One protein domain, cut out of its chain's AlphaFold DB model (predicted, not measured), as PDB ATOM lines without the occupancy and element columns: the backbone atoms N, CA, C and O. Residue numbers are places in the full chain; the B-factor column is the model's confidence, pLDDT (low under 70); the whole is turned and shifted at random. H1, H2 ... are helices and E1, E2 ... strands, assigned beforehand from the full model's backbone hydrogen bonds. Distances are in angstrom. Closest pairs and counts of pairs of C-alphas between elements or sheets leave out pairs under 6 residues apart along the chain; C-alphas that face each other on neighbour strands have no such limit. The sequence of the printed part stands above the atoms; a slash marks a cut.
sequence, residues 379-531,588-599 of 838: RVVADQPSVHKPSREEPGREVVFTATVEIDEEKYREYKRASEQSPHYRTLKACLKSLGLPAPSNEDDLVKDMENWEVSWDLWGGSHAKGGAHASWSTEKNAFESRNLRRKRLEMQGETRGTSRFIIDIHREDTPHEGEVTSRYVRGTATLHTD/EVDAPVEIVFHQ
ATOM      1  N   ARG A 379     229.106 130.129 115.263       91.50
ATOM      2  CA  ARG A 379     230.450 129.846 115.777       91.50
ATOM      3  C   ARG A 379     231.424 129.751 114.625       91.50
ATOM      4  O   ARG A 379     231.091 129.159 113.603       91.50
ATOM      5  N   VAL A 380     232.629 130.279 114.796       92.88
ATOM      6  CA  VAL A 380     233.740 130.022 113.874       92.88
ATOM      7  C   VAL A 380     234.766 129.186 114.604       92.88
ATOM      8  O   VAL A 380     235.162 129.504 115.720       92.88
ATOM      9  N   VAL A 381     235.198 128.111 113.960       94.12
ATOM     10  CA  VAL A 381     236.276 127.260 114.452       94.12
ATOM     11  C   VAL A 381     237.315 127.140 113.350       94.12
ATOM     12  O   VAL A 381     236.964 126.914 112.191       94.12
ATOM     13  N   ALA A 382     238.585 127.320 113.697       95.38
ATOM     14  CA  ALA A 382     239.685 126.942 112.826       95.38
ATOM     15  C   ALA A 382     239.971 125.448 113.000       95.38
ATOM     16  O   ALA A 382     239.968 124.942 114.121       95.38
ATOM     17  N   ASP A 383     240.242 124.746 111.904       97.31
ATOM     18  CA  ASP A 383     240.659 123.341 111.933       97.31
ATOM     19  C   ASP A 383     241.949 123.118 112.744       97.31
ATOM     20  O   ASP A 383     242.160 122.032 113.285       97.31
ATOM     21  N   GLN A 384     242.790 124.150 112.861       95.31
ATOM     22  CA  GLN A 384     244.017 124.159 113.652       95.31
ATOM     23  C   GLN A 384     244.140 125.480 114.437       95.31
ATOM     24  O   GLN A 384     244.046 126.550 113.834       95.31
ATOM     25  N   PRO A 385     244.394 125.452 115.763       91.06
ATOM     26  CA  PRO A 385     244.538 126.670 116.570       91.06
ATOM     27  C   PRO A 385     245.902 127.356 116.390       91.06
ATOM     28  O   PRO A 385     246.048 128.542 116.682       91.06
ATOM     29  N   SER A 386     246.906 126.615 115.915       94.88
ATOM     30  CA  SER A 386     248.257 127.104 115.649       94.88
ATOM     31  C   SER A 386     248.838 126.377 114.437       94.88
ATOM     32  O   SER A 386     248.621 125.175 114.271       94.88
ATOM     33  N   VAL A 387     249.562 127.094 113.581       96.62
ATOM     34  CA  VAL A 387     250.224 126.546 112.394       96.62
ATOM     35  C   VAL A 387     251.602 127.177 112.219       96.62
ATOM     36  O   VAL A 387     251.780 128.394 112.268       96.62
ATOM     37  N   HIS A 388     252.601 126.328 111.999       96.88
ATOM     38  CA  HIS A 388     253.955 126.764 111.675       96.88
ATOM     39  C   HIS A 388     254.060 127.117 110.182       96.88
ATOM     40  O   HIS A 388     253.566 126.359 109.341       96.88
ATOM     41  N   LYS A 389     254.647 128.273 109.839       96.31
ATOM     42  CA  LYS A 389     254.828 128.691 108.441       96.31
ATOM     43  C   LYS A 389     255.745 127.704 107.718       96.31
ATOM     44  O   LYS A 389     256.874 127.537 108.156       96.31
ATOM     45  N   PRO A 390     255.338 127.136 106.571       96.62
ATOM     46  CA  PRO A 390     256.195 126.209 105.839       96.62
ATOM     47  C   PRO A 390     257.461 126.900 105.326       96.62
ATOM     48  O   PRO A 390     257.410 128.058 104.905       96.62
ATOM     49  N   SER A 391     258.598 126.204 105.299       94.12
ATOM     50  CA  SER A 391     259.792 126.713 104.612       94.12
ATOM     51  C   SER A 391     259.598 126.735 103.089       94.12
ATOM     52  O   SER A 391     258.581 126.296 102.540       94.12
ATOM     53  N   ARG A 392     260.601 127.231 102.354       92.31
ATOM     54  CA  ARG A 392     260.586 127.197 100.883       92.31
ATOM     55  C   ARG A 392     260.529 125.786 100.300       92.31
ATOM     56  O   ARG A 392     259.971 125.645  99.216       92.31
ATOM     57  N   GLU A 393     261.066 124.785 100.989       94.38
ATOM     58  CA  GLU A 393     261.122 123.393 100.517       94.38
ATOM     59  C   GLU A 393     259.913 122.568 100.973       94.38
ATOM     60  O   GLU A 393     259.560 121.576 100.335       94.38
ATOM     61  N   GLU A 394     259.228 123.003 102.031       94.75
ATOM     62  CA  GLU A 394     258.025 122.342 102.523       94.75
ATOM     63  C   GLU A 394     256.814 122.562 101.598       94.75
ATOM     64  O   GLU A 394     256.729 123.564 100.874       94.75
ATOM     65  N   PRO A 395     255.834 121.640 101.585       96.38
ATOM     66  CA  PRO A 395     254.554 121.892 100.938       96.38
ATOM     67  C   PRO A 395     253.844 123.094 101.579       96.38
ATOM     68  O   PRO A 395     254.045 123.415 102.750       96.38
ATOM     69  N   GLY A 396     252.999 123.775 100.797       95.50
ATOM     70  CA  GLY A 396     252.163 124.848 101.339       95.50
ATOM     71  C   GLY A 396     251.234 124.305 102.426       95.50
ATOM     72  O   GLY A 396     250.808 123.153 102.347       95.50
ATOM     73  N   ARG A 397     250.932 125.130 103.428       97.19
ATOM     74  CA  ARG A 397     249.969 124.796 104.478       97.19
ATOM     75  C   ARG A 397     248.746 125.683 104.353       97.19
ATOM     76  O   ARG A 397     248.861 126.865 104.027       97.19
ATOM     77  N   GLU A 398     247.601 125.095 104.642       97.56
ATOM     78  CA  GLU A 398     246.310 125.765 104.649       97.56
ATOM     79  C   GLU A 398     245.707 125.681 106.047       97.56
ATOM     80  O   GLU A 398     246.023 124.775 106.822       97.56
ATOM     81  N   VAL A 399     244.842 126.642 106.347       97.12
ATOM     82  CA  VAL A 399     243.987 126.644 107.532       97.12
ATOM     83  C   VAL A 399     242.561 126.878 107.064       97.12
ATOM     84  O   VAL A 399     242.307 127.746 106.221       97.12
ATOM     85  N   VAL A 400     241.632 126.099 107.605       97.94
ATOM     86  CA  VAL A 400     240.216 126.150 107.252       97.94
ATOM     87  C   VAL A 400     239.425 126.672 108.440       97.94
ATOM     88  O   VAL A 400     239.246 125.990 109.445       97.94
ATOM     89  N   PHE A 401     238.874 127.868 108.287       97.25
ATOM     90  CA  PHE A 401     237.836 128.377 109.168       97.25
ATOM     91  C   PHE A 401     236.487 127.798 108.753       97.25
ATOM     92  O   PHE A 401     236.138 127.797 107.573       97.25
ATOM     93  N   THR A 402     235.712 127.315 109.716       97.69
ATOM     94  CA  THR A 402     234.346 126.836 109.496       97.69
ATOM     95  C   THR A 402     233.396 127.636 110.369       97.69
ATOM     96  O   THR A 402     233.432 127.520 111.592       97.69
ATOM     97  N   ALA A 403     232.543 128.437 109.735       96.25
ATOM     98  CA  ALA A 403     231.397 129.045 110.386       96.25
ATOM     99  C   ALA A 403     230.289 127.994 110.453       96.25
ATOM    100  O   ALA A 403     229.919 127.432 109.426       96.25
ATOM    101  N   THR A 404     229.769 127.710 111.641       95.69
ATOM    102  CA  THR A 404     228.536 126.940 111.820       95.69
ATOM    103  C   THR A 404     227.457 127.887 112.298       95.69
ATOM    104  O   THR A 404     227.671 128.596 113.278       95.69
ATOM    105  N   VAL A 405     226.323 127.880 111.609       93.25
ATOM    106  CA  VAL A 405     225.089 128.531 112.033       93.25
ATOM    107  C   VAL A 405     224.140 127.427 112.468       93.25
ATOM    108  O   VAL A 405     223.817 126.561 111.656       93.25
ATOM    109  N   GLU A 406     223.721 127.406 113.726       91.81
ATOM    110  CA  GLU A 406     222.794 126.397 114.234       91.81
ATOM    111  C   GLU A 406     221.711 126.993 115.132       91.81
ATOM    112  O   GLU A 406     221.904 128.012 115.790       91.81
ATOM    113  N   ILE A 407     220.548 126.353 115.148       87.88
ATOM    114  CA  ILE A 407     219.480 126.632 116.103       87.88
ATOM    115  C   ILE A 407     219.433 125.449 117.067       87.88
ATOM    116  O   ILE A 407     219.136 124.327 116.654       87.88
ATOM    117  N   ASP A 408     219.739 125.695 118.342       86.25
ATOM    118  CA  ASP A 408     219.644 124.683 119.399       86.25
ATOM    119  C   ASP A 408     218.197 124.187 119.499       86.25
ATOM    120  O   ASP A 408     217.301 124.933 119.892       86.25
ATOM    121  N   GLU A 409     217.966 122.929 119.126       84.06
ATOM    122  CA  GLU A 409     216.625 122.370 118.971       84.06
ATOM    123  C   GLU A 409     215.855 122.273 120.300       84.06
ATOM    124  O   GLU A 409     214.622 122.325 120.312       84.06
ATOM    125  N   GLU A 410     216.541 122.109 121.434       87.00
ATOM    126  CA  GLU A 410     215.895 122.071 122.748       87.00
ATOM    127  C   GLU A 410     215.450 123.471 123.166       87.00
ATOM    128  O   GLU A 410     214.262 123.686 123.444       87.00
ATOM    129  N   LYS A 411     216.376 124.436 123.134       86.25
ATOM    130  CA  LYS A 411     216.089 125.836 123.488       86.25
ATOM    131  C   LYS A 411     215.043 126.429 122.549       86.25
ATOM    132  O   LYS A 411     214.129 127.128 122.987       86.25
ATOM    133  N   TYR A 412     215.117 126.065 121.273       79.81
ATOM    134  CA  TYR A 412     214.145 126.413 120.249       79.81
ATOM    135  C   TYR A 412     212.747 125.878 120.548       79.81
ATOM    136  O   TYR A 412     211.776 126.630 120.520       79.81
ATOM    137  N   ARG A 413     212.624 124.593 120.903       85.00
ATOM    138  CA  ARG A 413     211.325 124.002 121.258       85.00
ATOM    139  C   ARG A 413     210.700 124.672 122.478       85.00
ATOM    140  O   ARG A 413     209.479 124.816 122.514       85.00
ATOM    141  N   GLU A 414     211.492 125.064 123.475       87.31
ATOM    142  CA  GLU A 414     210.983 125.815 124.630       87.31
ATOM    143  C   GLU A 414     210.535 127.226 124.231       87.31
ATOM    144  O   GLU A 414     209.421 127.632 124.576       87.31
ATOM    145  N   TYR A 415     211.353 127.937 123.450       83.12
ATOM    146  CA  TYR A 415     211.021 129.262 122.931       83.12
ATOM    147  C   TYR A 415     209.727 129.250 122.111       83.12
ATOM    148  O   TYR A 415     208.809 130.006 122.429       83.12
ATOM    149  N   LYS A 416     209.596 128.330 121.145       82.75
ATOM    150  CA  LYS A 416     208.399 128.163 120.307       82.75
ATOM    151  C   LYS A 416     207.143 127.983 121.155       82.75
ATOM    152  O   LYS A 416     206.153 128.685 120.957       82.75
ATOM    153  N   ARG A 417     207.191 127.108 122.171       86.94
ATOM    154  CA  ARG A 417     206.062 126.896 123.099       86.94
ATOM    155  C   ARG A 417     205.701 128.170 123.865       86.94
ATOM    156  O   ARG A 417     204.521 128.505 123.940       86.94
ATOM    157  N   ALA A 418     206.685 128.875 124.424       84.31
ATOM    158  CA  ALA A 418     206.449 130.115 125.170       84.31
ATOM    159  C   ALA A 418     205.868 131.221 124.267       84.31
ATOM    160  O   ALA A 418     204.920 131.915 124.642       84.31
ATOM    161  N   SER A 419     206.401 131.331 123.052       80.94
ATOM    162  CA  SER A 419     206.026 132.299 122.022       80.94
ATOM    163  C   SER A 419     204.598 132.071 121.505       80.94
ATOM    164  O   SER A 419     203.773 132.986 121.507       80.94
ATOM    165  N   GLU A 420     204.238 130.831 121.162       84.44
ATOM    166  CA  GLU A 420     202.890 130.466 120.698       84.44
ATOM    167  C   GLU A 420     201.814 130.663 121.777       84.44
ATOM    168  O   GLU A 420     200.684 131.075 121.483       84.44
ATOM    169  N   GLN A 421     202.165 130.413 123.042       86.81
ATOM    170  CA  GLN A 421     201.267 130.616 124.179       86.81
ATOM    171  C   GLN A 421     201.085 132.103 124.519       86.81
ATOM    172  O   GLN A 421     200.018 132.484 125.010       86.81
ATOM    173  N   SER A 422     202.064 132.960 124.206       81.31
ATOM    174  CA  SER A 422     202.027 134.400 124.485       81.31
ATOM    175  C   SER A 422     200.948 135.111 123.645       81.31
ATOM    176  O   SER A 422     201.047 135.202 122.415       81.31
ATOM    177  N   PRO A 423     199.889 135.681 124.266       82.50
ATOM    178  CA  PRO A 423     198.900 136.485 123.541       82.50
ATOM    179  C   PRO A 423     199.545 137.690 122.849       82.50
ATOM    180  O   PRO A 423     199.137 138.081 121.759       82.50
ATOM    181  N   HIS A 424     200.591 138.242 123.464       73.38
ATOM    182  CA  HIS A 424     201.302 139.408 122.965       73.38
ATOM    183  C   HIS A 424     202.107 139.109 121.711       73.38
ATOM    184  O   HIS A 424     202.072 139.917 120.786       73.38
ATOM    185  N   TYR A 425     202.773 137.955 121.646       75.81
ATOM    186  CA  TYR A 425     203.471 137.536 120.434       75.81
ATOM    187  C   TYR A 425     202.496 137.391 119.262       75.81
ATOM    188  O   TYR A 425     202.742 137.915 118.176       75.81
ATOM    189  N   ARG A 426     201.318 136.797 119.499       80.62
ATOM    190  CA  ARG A 426     200.250 136.721 118.490       80.62
ATOM    191  C   ARG A 426     199.785 138.103 118.028       80.62
ATOM    192  O   ARG A 426     199.621 138.314 116.827       80.62
ATOM    193  N   THR A 427     199.608 139.057 118.946       77.56
ATOM    194  CA  THR A 427     199.244 140.441 118.594       77.56
ATOM    195  C   THR A 427     200.360 141.151 117.823       77.56
ATOM    196  O   THR A 427     200.079 141.810 116.825       77.56
ATOM    197  N   LEU A 428     201.619 141.001 118.242       72.44
ATOM    198  CA  LEU A 428     202.781 141.577 117.566       72.44
ATOM    199  C   LEU A 428     202.909 141.027 116.144       72.44
ATOM    200  O   LEU A 428     203.016 141.805 115.201       72.44
ATOM    201  N   LYS A 429     202.814 139.704 115.983       72.62
ATOM    202  CA  LYS A 429     202.828 139.022 114.684       72.62
ATOM    203  C   LYS A 429     201.706 139.518 113.776       72.62
ATOM    204  O   LYS A 429     201.953 139.834 112.615       72.62
ATOM    205  N   ALA A 430     200.485 139.634 114.304       72.88
ATOM    206  CA  ALA A 430     199.360 140.200 113.565       72.88
ATOM    207  C   ALA A 430     199.622 141.659 113.157       72.88
ATOM    208  O   ALA A 430     199.297 142.043 112.036       72.88
ATOM    209  N   CYS A 431     200.250 142.450 114.032       69.25
ATOM    210  CA  CYS A 431     200.566 143.839 113.738       69.25
ATOM    211  C   CYS A 431     201.647 143.975 112.657       69.25
ATOM    212  O   CYS A 431     201.419 144.669 111.668       69.25
ATOM    213  N   LEU A 432     202.768 143.259 112.776       65.06
ATOM    214  CA  LEU A 432     203.825 143.229 111.759       65.06
ATOM    215  C   LEU A 432     203.267 142.806 110.393       65.06
ATOM    216  O   LEU A 432     203.445 143.526 109.414       65.06
ATOM    217  N   LYS A 433     202.472 141.727 110.362       66.06
ATOM    218  CA  LYS A 433     201.791 141.263 109.148       66.06
ATOM    219  C   LYS A 433     200.871 142.333 108.553       66.06
ATOM    220  O   LYS A 433     200.828 142.496 107.339       66.06
ATOM    221  N   SER A 434     200.134 143.072 109.387       64.88
ATOM    222  CA  SER A 434     199.249 144.150 108.917       64.88
ATOM    223  C   SER A 434     200.000 145.374 108.387       64.88
ATOM    224  O   SER A 434     199.462 146.103 107.560       64.88
ATOM    225  N   LEU A 435     201.244 145.581 108.828       53.41
ATOM    226  CA  LEU A 435     202.129 146.640 108.342       53.41
ATOM    227  C   LEU A 435     202.878 146.244 107.060       53.41
ATOM    228  O   LEU A 435     203.724 147.007 106.605       53.41
ATOM    229  N   GLY A 436     202.607 145.059 106.496       49.44
ATOM    230  CA  GLY A 436     203.366 144.522 105.363       49.44
ATOM    231  C   GLY A 436     204.833 144.256 105.700       49.44
ATOM    232  O   GLY A 436     205.640 144.048 104.803       49.44
ATOM    233  N   LEU A 437     205.187 144.281 106.989       50.31
ATOM    234  CA  LEU A 437     206.493 143.843 107.438       50.31
ATOM    235  C   LEU A 437     206.462 142.316 107.495       50.31
ATOM    236  O   LEU A 437     205.447 141.750 107.924       50.31
ATOM    237  N   PRO A 438     207.556 141.638 107.125       47.75
ATOM    238  CA  PRO A 438     207.717 140.229 107.439       47.75
ATOM    239  C   PRO A 438     207.661 140.079 108.957       47.75
ATOM    240  O   PRO A 438     208.631 140.288 109.683       47.75
ATOM    241  N   ALA A 439     206.486 139.738 109.471       55.53
ATOM    242  CA  ALA A 439     206.429 139.030 110.727       55.53
ATOM    243  C   ALA A 439     207.065 137.679 110.408       55.53
ATOM    244  O   ALA A 439     206.525 137.037 109.503       55.53
ATOM    245  N   PRO A 440     208.160 137.258 111.066       54.62
ATOM    246  CA  PRO A 440     208.735 135.937 110.831       54.62
ATOM    247  C   PRO A 440     207.586 134.931 110.894       54.62
ATOM    248  O   PRO A 440     206.886 134.804 111.910       54.62
ATOM    249  N   SER A 441     207.232 134.387 109.727       47.69
ATOM    250  CA  SER A 441     205.872 133.886 109.503       47.69
ATOM    251  C   SER A 441     205.626 132.577 110.244       47.69
ATOM    252  O   SER A 441     204.480 132.190 110.497       47.69
ATOM    253  N   ASN A 442     206.685 132.000 110.771       61.62
ATOM    254  CA  ASN A 442     206.824 131.078 111.881       61.62
ATOM    255  C   ASN A 442     208.344 130.860 111.975       61.62
ATOM    256  O   ASN A 442     209.079 131.166 111.039       61.62
ATOM    257  N   GLU A 443     208.853 130.388 113.099       66.19
ATOM    258  CA  GLU A 443     210.288 130.118 113.179       66.19
ATOM    259  C   GLU A 443     210.727 128.973 112.235       66.19
ATOM    260  O   GLU A 443     211.889 128.904 111.850       66.19
ATOM    261  N   ASP A 444     209.792 128.138 111.761       72.75
ATOM    262  CA  ASP A 444     210.057 127.145 110.711       72.75
ATOM    263  C   ASP A 444     210.389 127.820 109.358       72.75
ATOM    264  O   ASP A 444     211.030 127.215 108.504       72.75
ATOM    265  N   ASP A 445     210.008 129.087 109.167       74.94
ATOM    266  CA  ASP A 445     210.410 129.898 108.021       74.94
ATOM    267  C   ASP A 445     211.829 130.444 108.203       74.94
ATOM    268  O   ASP A 445     212.549 130.504 107.220       74.94
ATOM    269  N   LEU A 446     212.293 130.716 109.436       76.69
ATOM    270  CA  LEU A 446     213.718 131.014 109.670       76.69
ATOM    271  C   LEU A 446     214.584 129.820 109.265       76.69
ATOM    272  O   LEU A 446     215.596 130.000 108.598       76.69
ATOM    273  N   VAL A 447     214.166 128.607 109.633       81.94
ATOM    274  CA  VAL A 447     214.853 127.358 109.270       81.94
ATOM    275  C   VAL A 447     214.896 127.164 107.752       81.94
ATOM    276  O   VAL A 447     215.932 126.786 107.215       81.94
ATOM    277  N   LYS A 448     213.801 127.456 107.039       84.88
ATOM    278  CA  LYS A 448     213.799 127.433 105.565       84.88
ATOM    279  C   LYS A 448     214.688 128.528 104.987       84.88
ATOM    280  O   LYS A 448     215.460 128.262 104.078       84.88
ATOM    281  N   ASP A 449     214.629 129.734 105.541       85.12
ATOM    282  CA  ASP A 449     215.403 130.878 105.069       85.12
ATOM    283  C   ASP A 449     216.911 130.693 105.280       85.12
ATOM    284  O   ASP A 449     217.688 131.257 104.508       85.12
ATOM    285  N   MET A 450     217.338 129.870 106.249       88.44
ATOM    286  CA  MET A 450     218.752 129.529 106.473       88.44
ATOM    287  C   MET A 450     219.455 129.036 105.204       88.44
ATOM    288  O   MET A 450     220.638 129.322 105.024       88.44
ATOM    289  N   GLU A 451     218.750 128.348 104.300       89.06
ATOM    290  CA  GLU A 451     219.322 127.870 103.032       89.06
ATOM    291  C   GLU A 451     219.737 129.018 102.090       89.06
ATOM    292  O   GLU A 451     220.586 128.848 101.211       89.06
ATOM    293  N   ASN A 452     219.145 130.198 102.287       89.25
ATOM    294  CA  ASN A 452     219.394 131.403 101.506       89.25
ATOM    295  C   ASN A 452     220.376 132.362 102.185       89.25
ATOM    296  O   ASN A 452     220.758 133.366 101.583       89.25
ATOM    297  N   TRP A 453     220.799 132.075 103.418       90.69
ATOM    298  CA  TRP A 453     221.742 132.931 104.127       90.69
ATOM    299  C   TRP A 453     223.159 132.770 103.597       90.69
ATOM    300  O   TRP A 453     223.603 131.691 103.193       90.69
ATOM    301  N   GLU A 454     223.899 133.869 103.653       92.88
ATOM    302  CA  GLU A 454     225.275 133.943 103.189       92.88
ATOM    303  C   GLU A 454     226.198 134.288 104.350       92.88
ATOM    304  O   GLU A 454     225.878 135.109 105.198       92.88
ATOM    305  N   VAL A 455     227.391 133.709 104.375       93.56
ATOM    306  CA  VAL A 455     228.455 134.125 105.286       93.56
ATOM    307  C   VAL A 455     229.480 134.912 104.487       93.56
ATOM    308  O   VAL A 455     230.039 134.387 103.518       93.56
ATOM    309  N   SER A 456     229.741 136.162 104.879       93.50
ATOM    310  CA  SER A 456     230.898 136.901 104.376       93.50
ATOM    311  C   SER A 456     232.113 136.638 105.241       93.50
ATOM    312  O   SER A 456     232.023 136.692 106.466       93.50
ATOM    313  N   TRP A 457     233.252 136.444 104.595       94.00
ATOM    314  CA  TRP A 457     234.507 136.166 105.269       94.00
ATOM    315  C   TRP A 457     235.495 137.317 105.145       94.00
ATOM    316  O   TRP A 457     235.779 137.797 104.045       94.00
ATOM    317  N   ASP A 458     236.083 137.695 106.274       92.19
ATOM    318  CA  ASP A 458     237.194 138.631 106.358       92.19
ATOM    319  C   ASP A 458     238.405 137.999 107.050       92.19
ATOM    320  O   ASP A 458     238.288 137.119 107.900       92.19
ATOM    321  N   LEU A 459     239.599 138.448 106.651       90.12
ATOM    322  CA  LEU A 459     240.872 137.968 107.184       90.12
ATOM    323  C   LEU A 459     241.663 139.128 107.787       90.12
ATOM    324  O   LEU A 459     242.195 139.972 107.055       90.12
ATOM    325  N   TRP A 460     241.803 139.129 109.108       86.56
ATOM    326  CA  TRP A 460     242.575 140.121 109.857       86.56
ATOM    327  C   TRP A 460     243.959 139.586 110.224       86.56
ATOM    328  O   TRP A 460     244.148 138.390 110.429       86.56
ATOM    329  N   GLY A 461     244.966 140.466 110.249       79.38
ATOM    330  CA  GLY A 461     246.370 140.094 110.494       79.38
ATOM    331  C   GLY A 461     247.059 139.349 109.337       79.38
ATOM    332  O   GLY A 461     248.283 139.262 109.308       79.38
ATOM    333  N   GLY A 462     246.294 138.862 108.351       60.62
ATOM    334  CA  GLY A 462     246.791 138.035 107.250       60.62
ATOM    335  C   GLY A 462     247.384 138.802 106.068       60.62
ATOM    336  O   GLY A 462     248.490 138.470 105.673       60.62
ATOM    337  N   SER A 463     246.701 139.815 105.510       54.53
ATOM    338  CA  SER A 463     246.955 140.257 104.118       54.53
ATOM    339  C   SER A 463     247.494 141.685 103.917       54.53
ATOM    340  O   SER A 463     248.039 141.976 102.853       54.53
ATOM    341  N   HIS A 464     247.384 142.582 104.908       48.28
ATOM    342  CA  HIS A 464     247.692 144.016 104.716       48.28
ATOM    343  C   HIS A 464     248.359 144.728 105.902       48.28
ATOM    344  O   HIS A 464     248.629 145.929 105.817       48.28
ATOM    345  N   ALA A 465     248.646 144.031 107.003       49.34
ATOM    346  CA  ALA A 465     249.386 144.640 108.103       49.34
ATOM    347  C   ALA A 465     250.831 144.917 107.652       49.34
ATOM    348  O   ALA A 465     251.477 144.063 107.042       49.34
ATOM    349  N   LYS A 466     251.354 146.111 107.962       44.72
ATOM    350  CA  LYS A 466     252.693 146.607 107.576       44.72
ATOM    351  C   LYS A 466     253.884 145.783 108.142       44.72
ATOM    352  O   LYS A 466     255.022 146.231 108.063       44.72
ATOM    353  N   GLY A 467     253.641 144.575 108.659       52.56
ATOM    354  CA  GLY A 467     254.624 143.609 109.167       52.56
ATOM    355  C   GLY A 467     254.856 142.374 108.280       52.56
ATOM    356  O   GLY A 467     255.611 141.493 108.675       52.56
ATOM    357  N   GLY A 468     254.253 142.323 107.086       63.78
ATOM    358  CA  GLY A 468     254.324 141.181 106.173       63.78
ATOM    359  C   GLY A 468     253.079 140.310 106.292       63.78
ATOM    360  O   GLY A 468     252.641 139.972 107.387       63.78
ATOM    361  N   ALA A 469     252.473 139.975 105.156       81.44
ATOM    362  CA  ALA A 469     251.321 139.092 105.146       81.44
ATOM    363  C   ALA A 469     251.727 137.710 105.697       81.44
ATOM    364  O   ALA A 469     252.717 137.123 105.252       81.44
ATOM    365  N   HIS A 470     250.997 137.182 106.682       90.94
ATOM    366  CA  HIS A 470     251.215 135.824 107.205       90.94
ATOM    367  C   HIS A 470     250.338 134.787 106.508       90.94
ATOM    368  O   HIS A 470     250.730 133.624 106.423       90.94
ATOM    369  N   ALA A 471     249.205 135.226 105.963       93.88
ATOM    370  CA  ALA A 471     248.287 134.379 105.233       93.88
ATOM    371  C   ALA A 471     247.577 135.153 104.120       93.88
ATOM    372  O   ALA A 471     247.337 136.358 104.219       93.88
ATOM    373  N   SER A 472     247.183 134.438 103.080       93.19
ATOM    374  CA  SER A 472     246.370 134.958 101.986       93.19
ATOM    375  C   SER A 472     245.159 134.064 101.768       93.19
ATOM    376  O   SER A 472     245.036 133.009 102.373       93.19
ATOM    377  N   TRP A 473     244.232 134.491 100.925       93.06
ATOM    378  CA  TRP A 473     243.109 133.669 100.495       93.06
ATOM    379  C   TRP A 473     242.858 133.947  99.016       93.06
ATOM    380  O   TRP A 473     243.251 134.995  98.493       93.06
ATOM    381  N   SER A 474     242.199 133.017  98.332       91.44
ATOM    382  CA  SER A 474     241.810 133.188  96.931       91.44
ATOM    383  C   SER A 474     240.317 132.943  96.742       91.44
ATOM    384  O   SER A 474     239.714 132.116  97.428       91.44
ATOM    385  N   THR A 475     239.707 133.672  95.803       91.19
ATOM    386  CA  THR A 475     238.294 133.480  95.441       91.19
ATOM    387  C   THR A 475     238.045 132.078  94.888       91.19
ATOM    388  O   THR A 475     236.991 131.510  95.144       91.19
ATOM    389  N   GLU A 476     239.011 131.522  94.151       91.19
ATOM    390  CA  GLU A 476     238.898 130.210  93.509       91.19
ATOM    391  C   GLU A 476     238.810 129.078  94.538       91.19
ATOM    392  O   GLU A 476     237.852 128.311  94.498       91.19
ATOM    393  N   LYS A 477     239.722 129.028  95.522       94.31
ATOM    394  CA  LYS A 477     239.689 128.003  96.584       94.31
ATOM    395  C   LYS A 477     238.437 128.073  97.456       94.31
ATOM    396  O   LYS A 477     237.971 127.054  97.949       94.31
ATOM    397  N   ASN A 478     237.904 129.276  97.647       94.81
ATOM    398  CA  ASN A 478     236.753 129.512  98.514       94.81
ATOM    399  C   ASN A 478     235.402 129.445  97.791       94.81
ATOM    400  O   ASN A 478     234.368 129.504  98.451       94.81
ATOM    401  N   ALA A 479     235.401 129.327  96.458       93.12
ATOM    402  CA  ALA A 479     234.196 129.288  95.630       93.12
ATOM    403  C   ALA A 479     233.184 130.414  95.948       93.12
ATOM    404  O   ALA A 479     231.977 130.185  95.968       93.12
ATOM    405  N   PHE A 480     233.664 131.636  96.218       91.00
ATOM    406  CA  PHE A 480     232.773 132.762  96.522       91.00
ATOM    407  C   PHE A 480     231.912 133.139  95.313       91.00
ATOM    408  O   PHE A 480     232.428 133.284  94.201       91.00
ATOM    409  N   GLU A 481     230.623 133.398  95.547       82.12
ATOM    410  CA  GLU A 481     229.641 133.691  94.488       82.12
ATOM    411  C   GLU A 481     229.973 134.971  93.711       82.12
ATOM    412  O   GLU A 481     229.677 135.101  92.522       82.12
ATOM    413  N   SER A 482     230.661 135.918  94.354       73.06
ATOM    414  CA  SER A 482     231.209 137.086  93.676       73.06
ATOM    415  C   SER A 482     232.617 137.426  94.157       73.06
ATOM    416  O   SER A 482     232.942 137.362  95.344       73.06
ATOM    417  N   ARG A 483     233.459 137.885  93.218       67.12
ATOM    418  CA  ARG A 483     234.843 138.318  93.502       67.12
ATOM    419  C   ARG A 483     234.928 139.469  94.508       67.12
ATOM    420  O   ARG A 483     235.979 139.651  95.113       67.12
ATOM    421  N   ASN A 484     233.857 140.251  94.658       68.94
ATOM    422  CA  ASN A 484     233.864 141.469  95.465       68.94
ATOM    423  C   ASN A 484     233.263 141.287  96.863       68.94
ATOM    424  O   ASN A 484     233.623 142.061  97.741       68.94
ATOM    425  N   LEU A 485     232.361 140.320  97.073       69.38
ATOM    426  CA  LEU A 485     231.599 140.247  98.325       69.38
ATOM    427  C   LEU A 485     232.176 139.262  99.351       69.38
ATOM    428  O   LEU A 485     231.770 139.331 100.500       69.38
ATOM    429  N   ARG A 486     233.131 138.385  98.991       89.00
ATOM    430  CA  ARG A 486     233.674 137.337  99.899       89.00
ATOM    431  C   ARG A 486     232.569 136.529 100.606       89.00
ATOM    432  O   ARG A 486     232.749 136.085 101.734       89.00
ATOM    433  N   ARG A 487     231.414 136.393  99.947       91.38
ATOM    434  CA  ARG A 487     230.206 135.742 100.459       91.38
ATOM    435  C   ARG A 487     230.091 134.328  99.909       91.38
ATOM    436  O   ARG A 487     230.417 134.085  98.741       91.38
ATOM    437  N   LYS A 488     229.625 133.418 100.758       92.56
ATOM    438  CA  LYS A 488     229.293 132.036 100.414       92.56
ATOM    439  C   LYS A 488     228.022 131.628 101.153       92.56
ATOM    440  O   LYS A 488     227.964 131.817 102.369       92.56
ATOM    441  N   ARG A 489     227.047 131.054 100.445       93.44
ATOM    442  CA  ARG A 489     225.849 130.461 101.060       93.44
ATOM    443  C   ARG A 489     226.189 129.381 102.080       93.44
ATOM    444  O   ARG A 489     227.231 128.725 101.978       93.44
ATOM    445  N   LEU A 490     225.305 129.200 103.054       94.50
ATOM    446  CA  LEU A 490     225.397 128.092 103.997       94.50
ATOM    447  C   LEU A 490     225.179 126.748 103.283       94.50
ATOM    448  O   LEU A 490     224.218 126.545 102.550       94.50
ATOM    449  N   GLU A 491     226.078 125.804 103.531       95.88
ATOM    450  CA  GLU A 491     225.916 124.390 103.213       95.88
ATOM    451  C   GLU A 491     225.160 123.730 104.372       95.88
ATOM    452  O   GLU A 491     225.713 123.552 105.464       95.88
ATOM    453  N   MET A 492     223.886 123.409 104.148       95.19
ATOM    454  CA  MET A 492     223.011 122.829 105.168       95.19
ATOM    455  C   MET A 492     223.478 121.424 105.585       95.19
ATOM    456  O   MET A 492     223.729 120.554 104.753       95.19
ATOM    457  N   GLN A 493     223.582 121.205 106.897       94.44
ATOM    458  CA  GLN A 493     223.927 119.949 107.572       94.44
ATOM    459  C   GLN A 493     222.752 119.486 108.450       94.44
ATOM    460  O   GLN A 493     222.907 119.251 109.648       94.44
ATOM    461  N   GLY A 494     221.562 119.407 107.860       90.25
ATOM    462  CA  GLY A 494     220.300 119.154 108.559       90.25
ATOM    463  C   GLY A 494     219.325 120.315 108.386       90.25
ATOM    464  O   GLY A 494     219.584 121.227 107.607       90.25
ATOM    465  N   GLU A 495     218.203 120.272 109.103       87.62
ATOM    466  CA  GLU A 495     217.183 121.324 109.020       87.62
ATOM    467  C   GLU A 495     217.664 122.602 109.716       87.62
ATOM    468  O   GLU A 495     217.675 123.666 109.118       87.62
ATOM    469  N   THR A 496     218.167 122.500 110.946       88.69
ATOM    470  CA  THR A 496     218.493 123.655 111.802       88.69
ATOM    471  C   THR A 496     219.976 124.024 111.832       88.69
ATOM    472  O   THR A 496     220.399 124.782 112.704       88.69
ATOM    473  N   ARG A 497     220.795 123.480 110.922       93.88
ATOM    474  CA  ARG A 497     222.252 123.670 110.926       93.88
ATOM    475  C   ARG A 497     222.784 123.916 109.523       93.88
ATOM    476  O   ARG A 497     222.588 123.098 108.635       93.88
ATOM    477  N   GLY A 498     223.531 124.998 109.352       95.38
ATOM    478  CA  GLY A 498     224.256 125.347 108.134       95.38
ATOM    479  C   GLY A 498     225.729 125.613 108.418       95.38
ATOM    480  O   GLY A 498     226.104 126.015 109.519       95.38
ATOM    481  N   THR A 499     226.594 125.382 107.433       97.06
ATOM    482  CA  THR A 499     228.035 125.638 107.566       97.06
ATOM    483  C   THR A 499     228.597 126.415 106.385       97.06
ATOM    484  O   THR A 499     228.164 126.246 105.256       97.06
ATOM    485  N   SER A 500     229.591 127.260 106.623       96.75
ATOM    486  CA  SER A 500     230.374 127.911 105.571       96.75
ATOM    487  C   SER A 500     231.852 127.719 105.871       96.75
ATOM    488  O   SER A 500     232.259 127.732 107.031       96.75
ATOM    489  N   ARG A 501     232.664 127.510 104.836       97.44
ATOM    490  CA  ARG A 501     234.105 127.248 104.963       97.44
ATOM    491  C   ARG A 501     234.902 128.372 104.320       97.44
ATOM    492  O   ARG A 501     234.555 128.807 103.223       97.44
ATOM    493  N   PHE A 502     235.988 128.762 104.973       96.75
ATOM    494  CA  PHE A 502     236.941 129.752 104.501       96.75
ATOM    495  C   PHE A 502     238.372 129.249 104.650       96.75
ATOM    496  O   PHE A 502     238.874 129.036 105.749       96.75
ATOM    497  N   ILE A 503     239.013 129.030 103.511       97.25
ATOM    498  CA  ILE A 503     240.346 128.463 103.368       97.25
ATOM    499  C   ILE A 503     241.336 129.604 103.162       97.25
ATOM    500  O   ILE A 503     241.206 130.396 102.215       97.25
ATOM    501  N   ILE A 504     242.341 129.655 104.032       96.25
ATOM    502  CA  ILE A 504     243.480 130.560 103.920       96.25
ATOM    503  C   ILE A 504     244.764 129.775 103.641       96.25
ATOM    504  O   ILE A 504     244.981 128.685 104.161       96.25
ATOM    505  N   ASP A 505     245.628 130.371 102.833       96.62
ATOM    506  CA  ASP A 505     246.962 129.899 102.496       96.62
ATOM    507  C   ASP A 505     247.993 130.556 103.411       96.62
ATOM    508  O   ASP A 505     248.127 131.784 103.409       96.62
ATOM    509  N   ILE A 506     248.760 129.759 104.152       96.31
ATOM    510  CA  ILE A 506     249.843 130.262 104.997       96.31
ATOM    511  C   ILE A 506     251.060 130.569 104.126       96.31
ATOM    512  O   ILE A 506     251.554 129.720 103.379       96.31
ATOM    513  N   HIS A 507     251.563 131.801 104.216       95.12
ATOM    514  CA  HIS A 507     252.751 132.196 103.468       95.12
ATOM    515  C   HIS A 507     253.984 131.438 103.956       95.12
ATOM    516  O   HIS A 507     254.173 131.248 105.158       95.12
ATOM    517  N   ARG A 508     254.844 131.060 103.007       95.06
ATOM    518  CA  ARG A 508     256.119 130.409 103.303       95.06
ATOM    519  C   ARG A 508     257.073 131.365 104.013       95.06
ATOM    520  O   ARG A 508     257.034 132.575 103.787       95.06
ATOM    521  N   GLU A 509     257.944 130.811 104.842       91.69
ATOM    522  CA  GLU A 509     259.132 131.510 105.316       91.69
ATOM    523  C   GLU A 509     260.113 131.722 104.158       91.69
ATOM    524  O   GLU A 509     260.225 130.902 103.242       91.69
ATOM    525  N   ASP A 510     260.847 132.831 104.203       85.88
ATOM    526  CA  ASP A 510     261.908 133.103 103.232       85.88
ATOM    527  C   ASP A 510     263.191 132.309 103.512       85.88
ATOM    528  O   ASP A 510     264.014 132.142 102.608       85.88
ATOM    529  N   THR A 511     263.353 131.823 104.744       83.94
ATOM    530  CA  THR A 511     264.512 131.073 105.239       83.94
ATOM    531  C   THR A 511     264.126 129.629 105.589       83.94
ATOM    532  O   THR A 511     262.946 129.341 105.808       83.94
ATOM    533  N   PRO A 512     265.087 128.687 105.615       88.88
ATOM    534  CA  PRO A 512     264.835 127.285 105.943       88.88
ATOM    535  C   PRO A 512     264.730 127.096 107.462       88.88
ATOM    536  O   PRO A 512     265.574 126.449 108.072       88.88
ATOM    537  N   HIS A 513     263.713 127.707 108.081       89.81
ATOM    538  CA  HIS A 513     263.482 127.630 109.528       89.81
ATOM    539  C   HIS A 513     264.660 128.128 110.379       89.81
ATOM    540  O   HIS A 513     264.942 127.629 111.465       89.81
ATOM    541  N   GLU A 514     265.369 129.138 109.876       81.31
ATOM    542  CA  GLU A 514     266.488 129.756 110.581       81.31
ATOM    543  C   GLU A 514     266.041 131.021 111.312       81.31
ATOM    544  O   GLU A 514     265.484 131.937 110.698       81.31
ATOM    545  N   GLY A 515     266.361 131.108 112.604       80.88
ATOM    546  CA  GLY A 515     266.144 132.300 113.418       80.88
ATOM    547  C   GLY A 515     265.421 132.026 114.731       80.88
ATOM    548  O   GLY A 515     265.286 130.882 115.158       80.88
ATOM    549  N   GLU A 516     264.984 133.101 115.383       81.44
ATOM    550  CA  GLU A 516     264.185 133.017 116.604       81.44
ATOM    551  C   GLU A 516     262.747 132.646 116.239       81.44
ATOM    552  O   GLU A 516     262.147 133.250 115.346       81.44
ATOM    553  N   VAL A 517     262.190 131.651 116.928       86.62
ATOM    554  CA  VAL A 517     260.786 131.277 116.767       86.62
ATOM    555  C   VAL A 517     259.925 132.350 117.421       86.62
ATOM    556  O   VAL A 517     260.005 132.581 118.623       86.62
ATOM    557  N   THR A 518     259.082 132.996 116.629       87.19
ATOM    558  CA  THR A 518     258.100 133.973 117.096       87.19
ATOM    559  C   THR A 518     256.713 133.600 116.579       87.19
ATOM    560  O   THR A 518     256.567 132.719 115.731       87.19
ATOM    561  N   SER A 519     255.672 134.258 117.085       87.69
ATOM    562  CA  SER A 519     254.307 134.029 116.625       87.69
ATOM    563  C   SER A 519     253.507 135.317 116.432       87.69
ATOM    564  O   SER A 519     253.805 136.394 116.974       87.69
ATOM    565  N   ARG A 520     252.505 135.225 115.555       87.81
ATOM    566  CA  ARG A 520     251.535 136.282 115.243       87.81
ATOM    567  C   ARG A 520     250.166 135.655 115.032       87.81
ATOM    568  O   ARG A 520     250.081 134.586 114.452       87.81
ATOM    569  N   TYR A 521     249.100 136.334 115.437       88.25
ATOM    570  CA  TYR A 521     247.744 135.829 115.230       88.25
ATOM    571  C   TYR A 521     247.153 136.338 113.917       88.25
ATOM    572  O   TYR A 521     247.228 137.527 113.603       88.25
ATOM    573  N   VAL A 522     246.520 135.432 113.183       90.50
ATOM    574  CA  VAL A 522     245.621 135.733 112.068       90.50
ATOM    575  C   VAL A 522     244.203 135.401 112.522       90.50
ATOM    576  O   VAL A 522     244.015 134.437 113.256       90.50
ATOM    577  N   ARG A 523     243.200 136.195 112.132       91.00
ATOM    578  CA  ARG A 523     241.797 135.942 112.503       91.00
ATOM    579  C   ARG A 523     240.923 135.808 111.270       91.00
ATOM    580  O   ARG A 523     240.930 136.705 110.425       91.00
ATOM    581  N   GLY A 524     240.190 134.704 111.187       92.81
ATOM    582  CA  GLY A 524     239.103 134.527 110.233       92.81
ATOM    583  C   GLY A 524     237.805 135.007 110.866       92.81
ATOM    584  O   GLY A 524     237.386 134.454 111.880       92.81
ATOM    585  N   THR A 525     237.195 136.035 110.286       92.19
ATOM    586  CA  THR A 525     235.936 136.621 110.753       92.19
ATOM    587  C   THR A 525     234.822 136.237 109.794       92.19
ATOM    588  O   THR A 525     234.935 136.481 108.594       92.19
ATOM    589  N   ALA A 526     233.759 135.641 110.321       93.62
ATOM    590  CA  ALA A 526     232.529 135.363 109.604       93.62
ATOM    591  C   ALA A 526     231.447 136.344 110.048       93.62
ATOM    592  O   ALA A 526     231.157 136.462 111.238       93.62
ATOM    593  N   THR A 527     230.818 136.990 109.075       91.38
ATOM    594  CA  THR A 527     229.601 137.775 109.280       91.38
ATOM    595  C   THR A 527     228.472 137.052 108.573       91.38
ATOM    596  O   THR A 527     228.540 136.846 107.357       91.38
ATOM    597  N   LEU A 528     227.467 136.618 109.325       90.94
ATOM    598  CA  LEU A 528     226.256 136.042 108.749       90.94
ATOM    599  C   LEU A 528     225.418 137.175 108.158       90.94
ATOM    600  O   LEU A 528     225.167 138.142 108.850       90.94
ATOM    601  N   HIS A 529     224.997 137.051 106.907       88.00
ATOM    602  CA  HIS A 529     224.081 137.966 106.234       88.00
ATOM    603  C   HIS A 529     222.749 137.249 106.098       88.00
ATOM    604  O   HIS A 529     222.630 136.286 105.333       88.00
ATOM    605  N   THR A 530     221.742 137.727 106.822       80.19
ATOM    606  CA  THR A 530     220.359 137.238 106.684       80.19
ATOM    607  C   THR A 530     219.594 138.011 105.598       80.19
ATOM    608  O   THR A 530     218.369 138.005 105.577       80.19
ATOM    609  N   ASP A 531     220.319 138.714 104.715       61.84
ATOM    610  CA  ASP A 531     219.882 139.734 103.744       61.84
ATOM    611  C   ASP A 531     218.823 139.297 102.715       61.84
ATOM    612  O   ASP A 531     218.366 140.130 101.931       61.84
ATOM    613  N   GLU A 588     228.725 138.883 113.908       86.88
ATOM    614  CA  GLU A 588     230.119 138.795 113.543       86.88
ATOM    615  C   GLU A 588     230.834 137.943 114.584       86.88
ATOM    616  O   GLU A 588     230.855 138.255 115.779       86.88
ATOM    617  N   VAL A 589     231.431 136.858 114.115       88.25
ATOM    618  CA  VAL A 589     232.164 135.908 114.942       88.25
ATOM    619  C   VAL A 589     233.529 135.660 114.332       88.25
ATOM    620  O   VAL A 589     233.679 135.616 113.112       88.25
ATOM    621  N   ASP A 590     234.550 135.533 115.164       90.81
ATOM    622  CA  ASP A 590     235.916 135.334 114.710       90.81
ATOM    623  C   ASP A 590     236.589 134.165 115.422       90.81
ATOM    624  O   ASP A 590     236.238 133.788 116.537       90.81
ATOM    625  N   ALA A 591     237.568 133.572 114.745       90.00
ATOM    626  CA  ALA A 591     238.468 132.596 115.339       90.00
ATOM    627  C   ALA A 591     239.919 133.019 115.086       90.00
ATOM    628  O   ALA A 591     240.288 133.283 113.931       90.00
ATOM    629  N   PRO A 592     240.758 133.100 116.132       91.50
ATOM    630  CA  PRO A 592     242.181 133.331 115.975       91.50
ATOM    631  C   PRO A 592     242.923 132.033 115.646       91.50
ATOM    632  O   PRO A 592     242.583 130.959 116.134       91.50
ATOM    633  N   VAL A 593     243.989 132.163 114.863       92.38
ATOM    634  CA  VAL A 593     244.975 131.114 114.601       92.38
ATOM    635  C   VAL A 593     246.357 131.700 114.812       92.38
ATOM    636  O   VAL A 593     246.707 132.735 114.235       92.38
ATOM    637  N   GLU A 594     247.137 131.054 115.668       92.38
ATOM    638  CA  GLU A 594     248.523 131.420 115.901       92.38
ATOM    639  C   GLU A 594     249.390 130.955 114.726       92.38
ATOM    640  O   GLU A 594     249.463 129.777 114.398       92.38
ATOM    641  N   ILE A 595     250.071 131.887 114.075       93.75
ATOM    642  CA  ILE A 595     251.047 131.604 113.030       93.75
ATOM    643  C   ILE A 595     252.434 131.668 113.653       93.75
ATOM    644  O   ILE A 595     252.927 132.758 113.959       93.75
ATOM    645  N   VAL A 596     253.068 130.511 113.811       94.12
ATOM    646  CA  VAL A 596     254.439 130.388 114.318       94.12
ATOM    647  C   VAL A 596     255.409 130.479 113.145       94.12
ATOM    648  O   VAL A 596     255.190 129.855 112.109       94.12
ATOM    649  N   PHE A 597     256.469 131.272 113.271       93.25
ATOM    650  CA  PHE A 597     257.481 131.404 112.227       93.25
ATOM    651  C   PHE A 597     258.851 131.774 112.784       93.25
ATOM    652  O   PHE A 597     258.968 132.355 113.860       93.25
ATOM    653  N   HIS A 598     259.892 131.478 112.020       91.06
ATOM    654  CA  HIS A 598     261.254 131.892 112.317       91.06
ATOM    655  C   HIS A 598     261.460 133.309 111.801       91.06
ATOM    656  O   HIS A 598     261.402 133.583 110.600       91.06
ATOM    657  N   GLN A 599     261.685 134.241 112.720       82.88
ATOM    658  CA  GLN A 599     262.172 135.557 112.363       82.88
ATOM    659  C   GLN A 599     263.678 135.427 112.114       82.88
ATOM    660  O   GLN A 599     264.395 135.085 113.059       82.88
TER     661      GLN A 599
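AT A GLANCE: This is residues 379 to 531 and 588 to 599 of the 838 residues of an uncharacterized protein of Thermomonas fusca (UniProt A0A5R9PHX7). Two sheets lie face to face as a long, narrow sandwich, a curled sheet of E2, E8, E7, E4 and E5 over a smaller one of E1, E3 and E6; at one end of it the chain makes a helical loop, out through H1, round a corner into H2 and back through H3. Residues 421 to 427 stick out farthest from other parts, and the short H4 grazes the smaller sheet. The printed part has 165 residues, with four named helices and eight named strands in the order E1 E2 E3 H1 H2 H3 E4 H4 E5 E6 E7 E8, of mixed class. The larger sheet is mixed, in the order E2 E8 E7 E4 E5; the smaller, E1 E3 E6, is antiparallel. The whole is loose, a rod of 69 by 31 by 28 A, with a radius of gyration of the C-alphas of 21.0 A.

IN THESE COORDINATES: E1, residues 379 to 382, begins at C-alpha 379 (230.450, 129.846, 115.777). E2 is residues 386 to 388 and E3 residues 397 to 407, 32.7 A long. H1, residues 409 to 421, is 18.2 A long, and H2, residues 423 to 434, begins at C-alpha 423 (198.900, 136.485, 123.541). H3 is residues 443 to 452, E4 454 to 460, H4 475 to 478, E5 487 to 489 and E6 497 to 506, 29.0 A long. E7, residues 516 to 529, spans 41.7 A; E8, residues 588 to 599, spans 32.2 A and ends at C-alpha 599 (262.172, 135.557, 112.363).

HOW THE PARTS SIT: In the sandwich, two sheets face to face, the strands of one sheet stand at 22 degrees to those of the other; the closest C-alphas of E1 and E8, Val 380 and Ala 591, are 5.6 A apart. E3 is antiparallel to E1, with N 381 and O 402 at 3.0 A, and to E6, with N 401 and O 502 at 2.8 A. In the strongly twisted larger sheet, E7 is antiparallel to E8, with N 522 and O 593 at 2.9 A, and to E4, with N 456 and O 527 at 2.8 A. E2 is parallel to E8, with N 387 and O 594 at 2.8 A; E5 is antiparallel to E4, with N 455 and O 488 at 2.8 A. H3 only grazes both sheets. H4 only grazes the sheet E1 E3 E6, and its closest C-alpha pair with E6, Asn 478 and Phe 502, is 6.0 A apart. H1 and H2 are close but not clearly touching, about perpendicular at 86 degrees, with Ser 419 and Tyr 425 their closest C-alphas at 6.0 A. Every O i to N i+4 pair is within hydrogen-bond range in H1 and H2, 4 of 6 in H3, and H4 is too short for such a pair.

THE WHOLE: The two C-alphas farthest apart, those of Pro 423 and Glu 514, are 69.1 A apart. Residues 532 to 587 are not printed, and C-alphas 531 and 588 are 14.2 A apart across the cut. The link from E4 to H4, 14 residues, is long. The mean pLDDT of the printed part is 85.0; it is under 70 at residues 431 to 443, 462 to 468, 483 to 485 and 531.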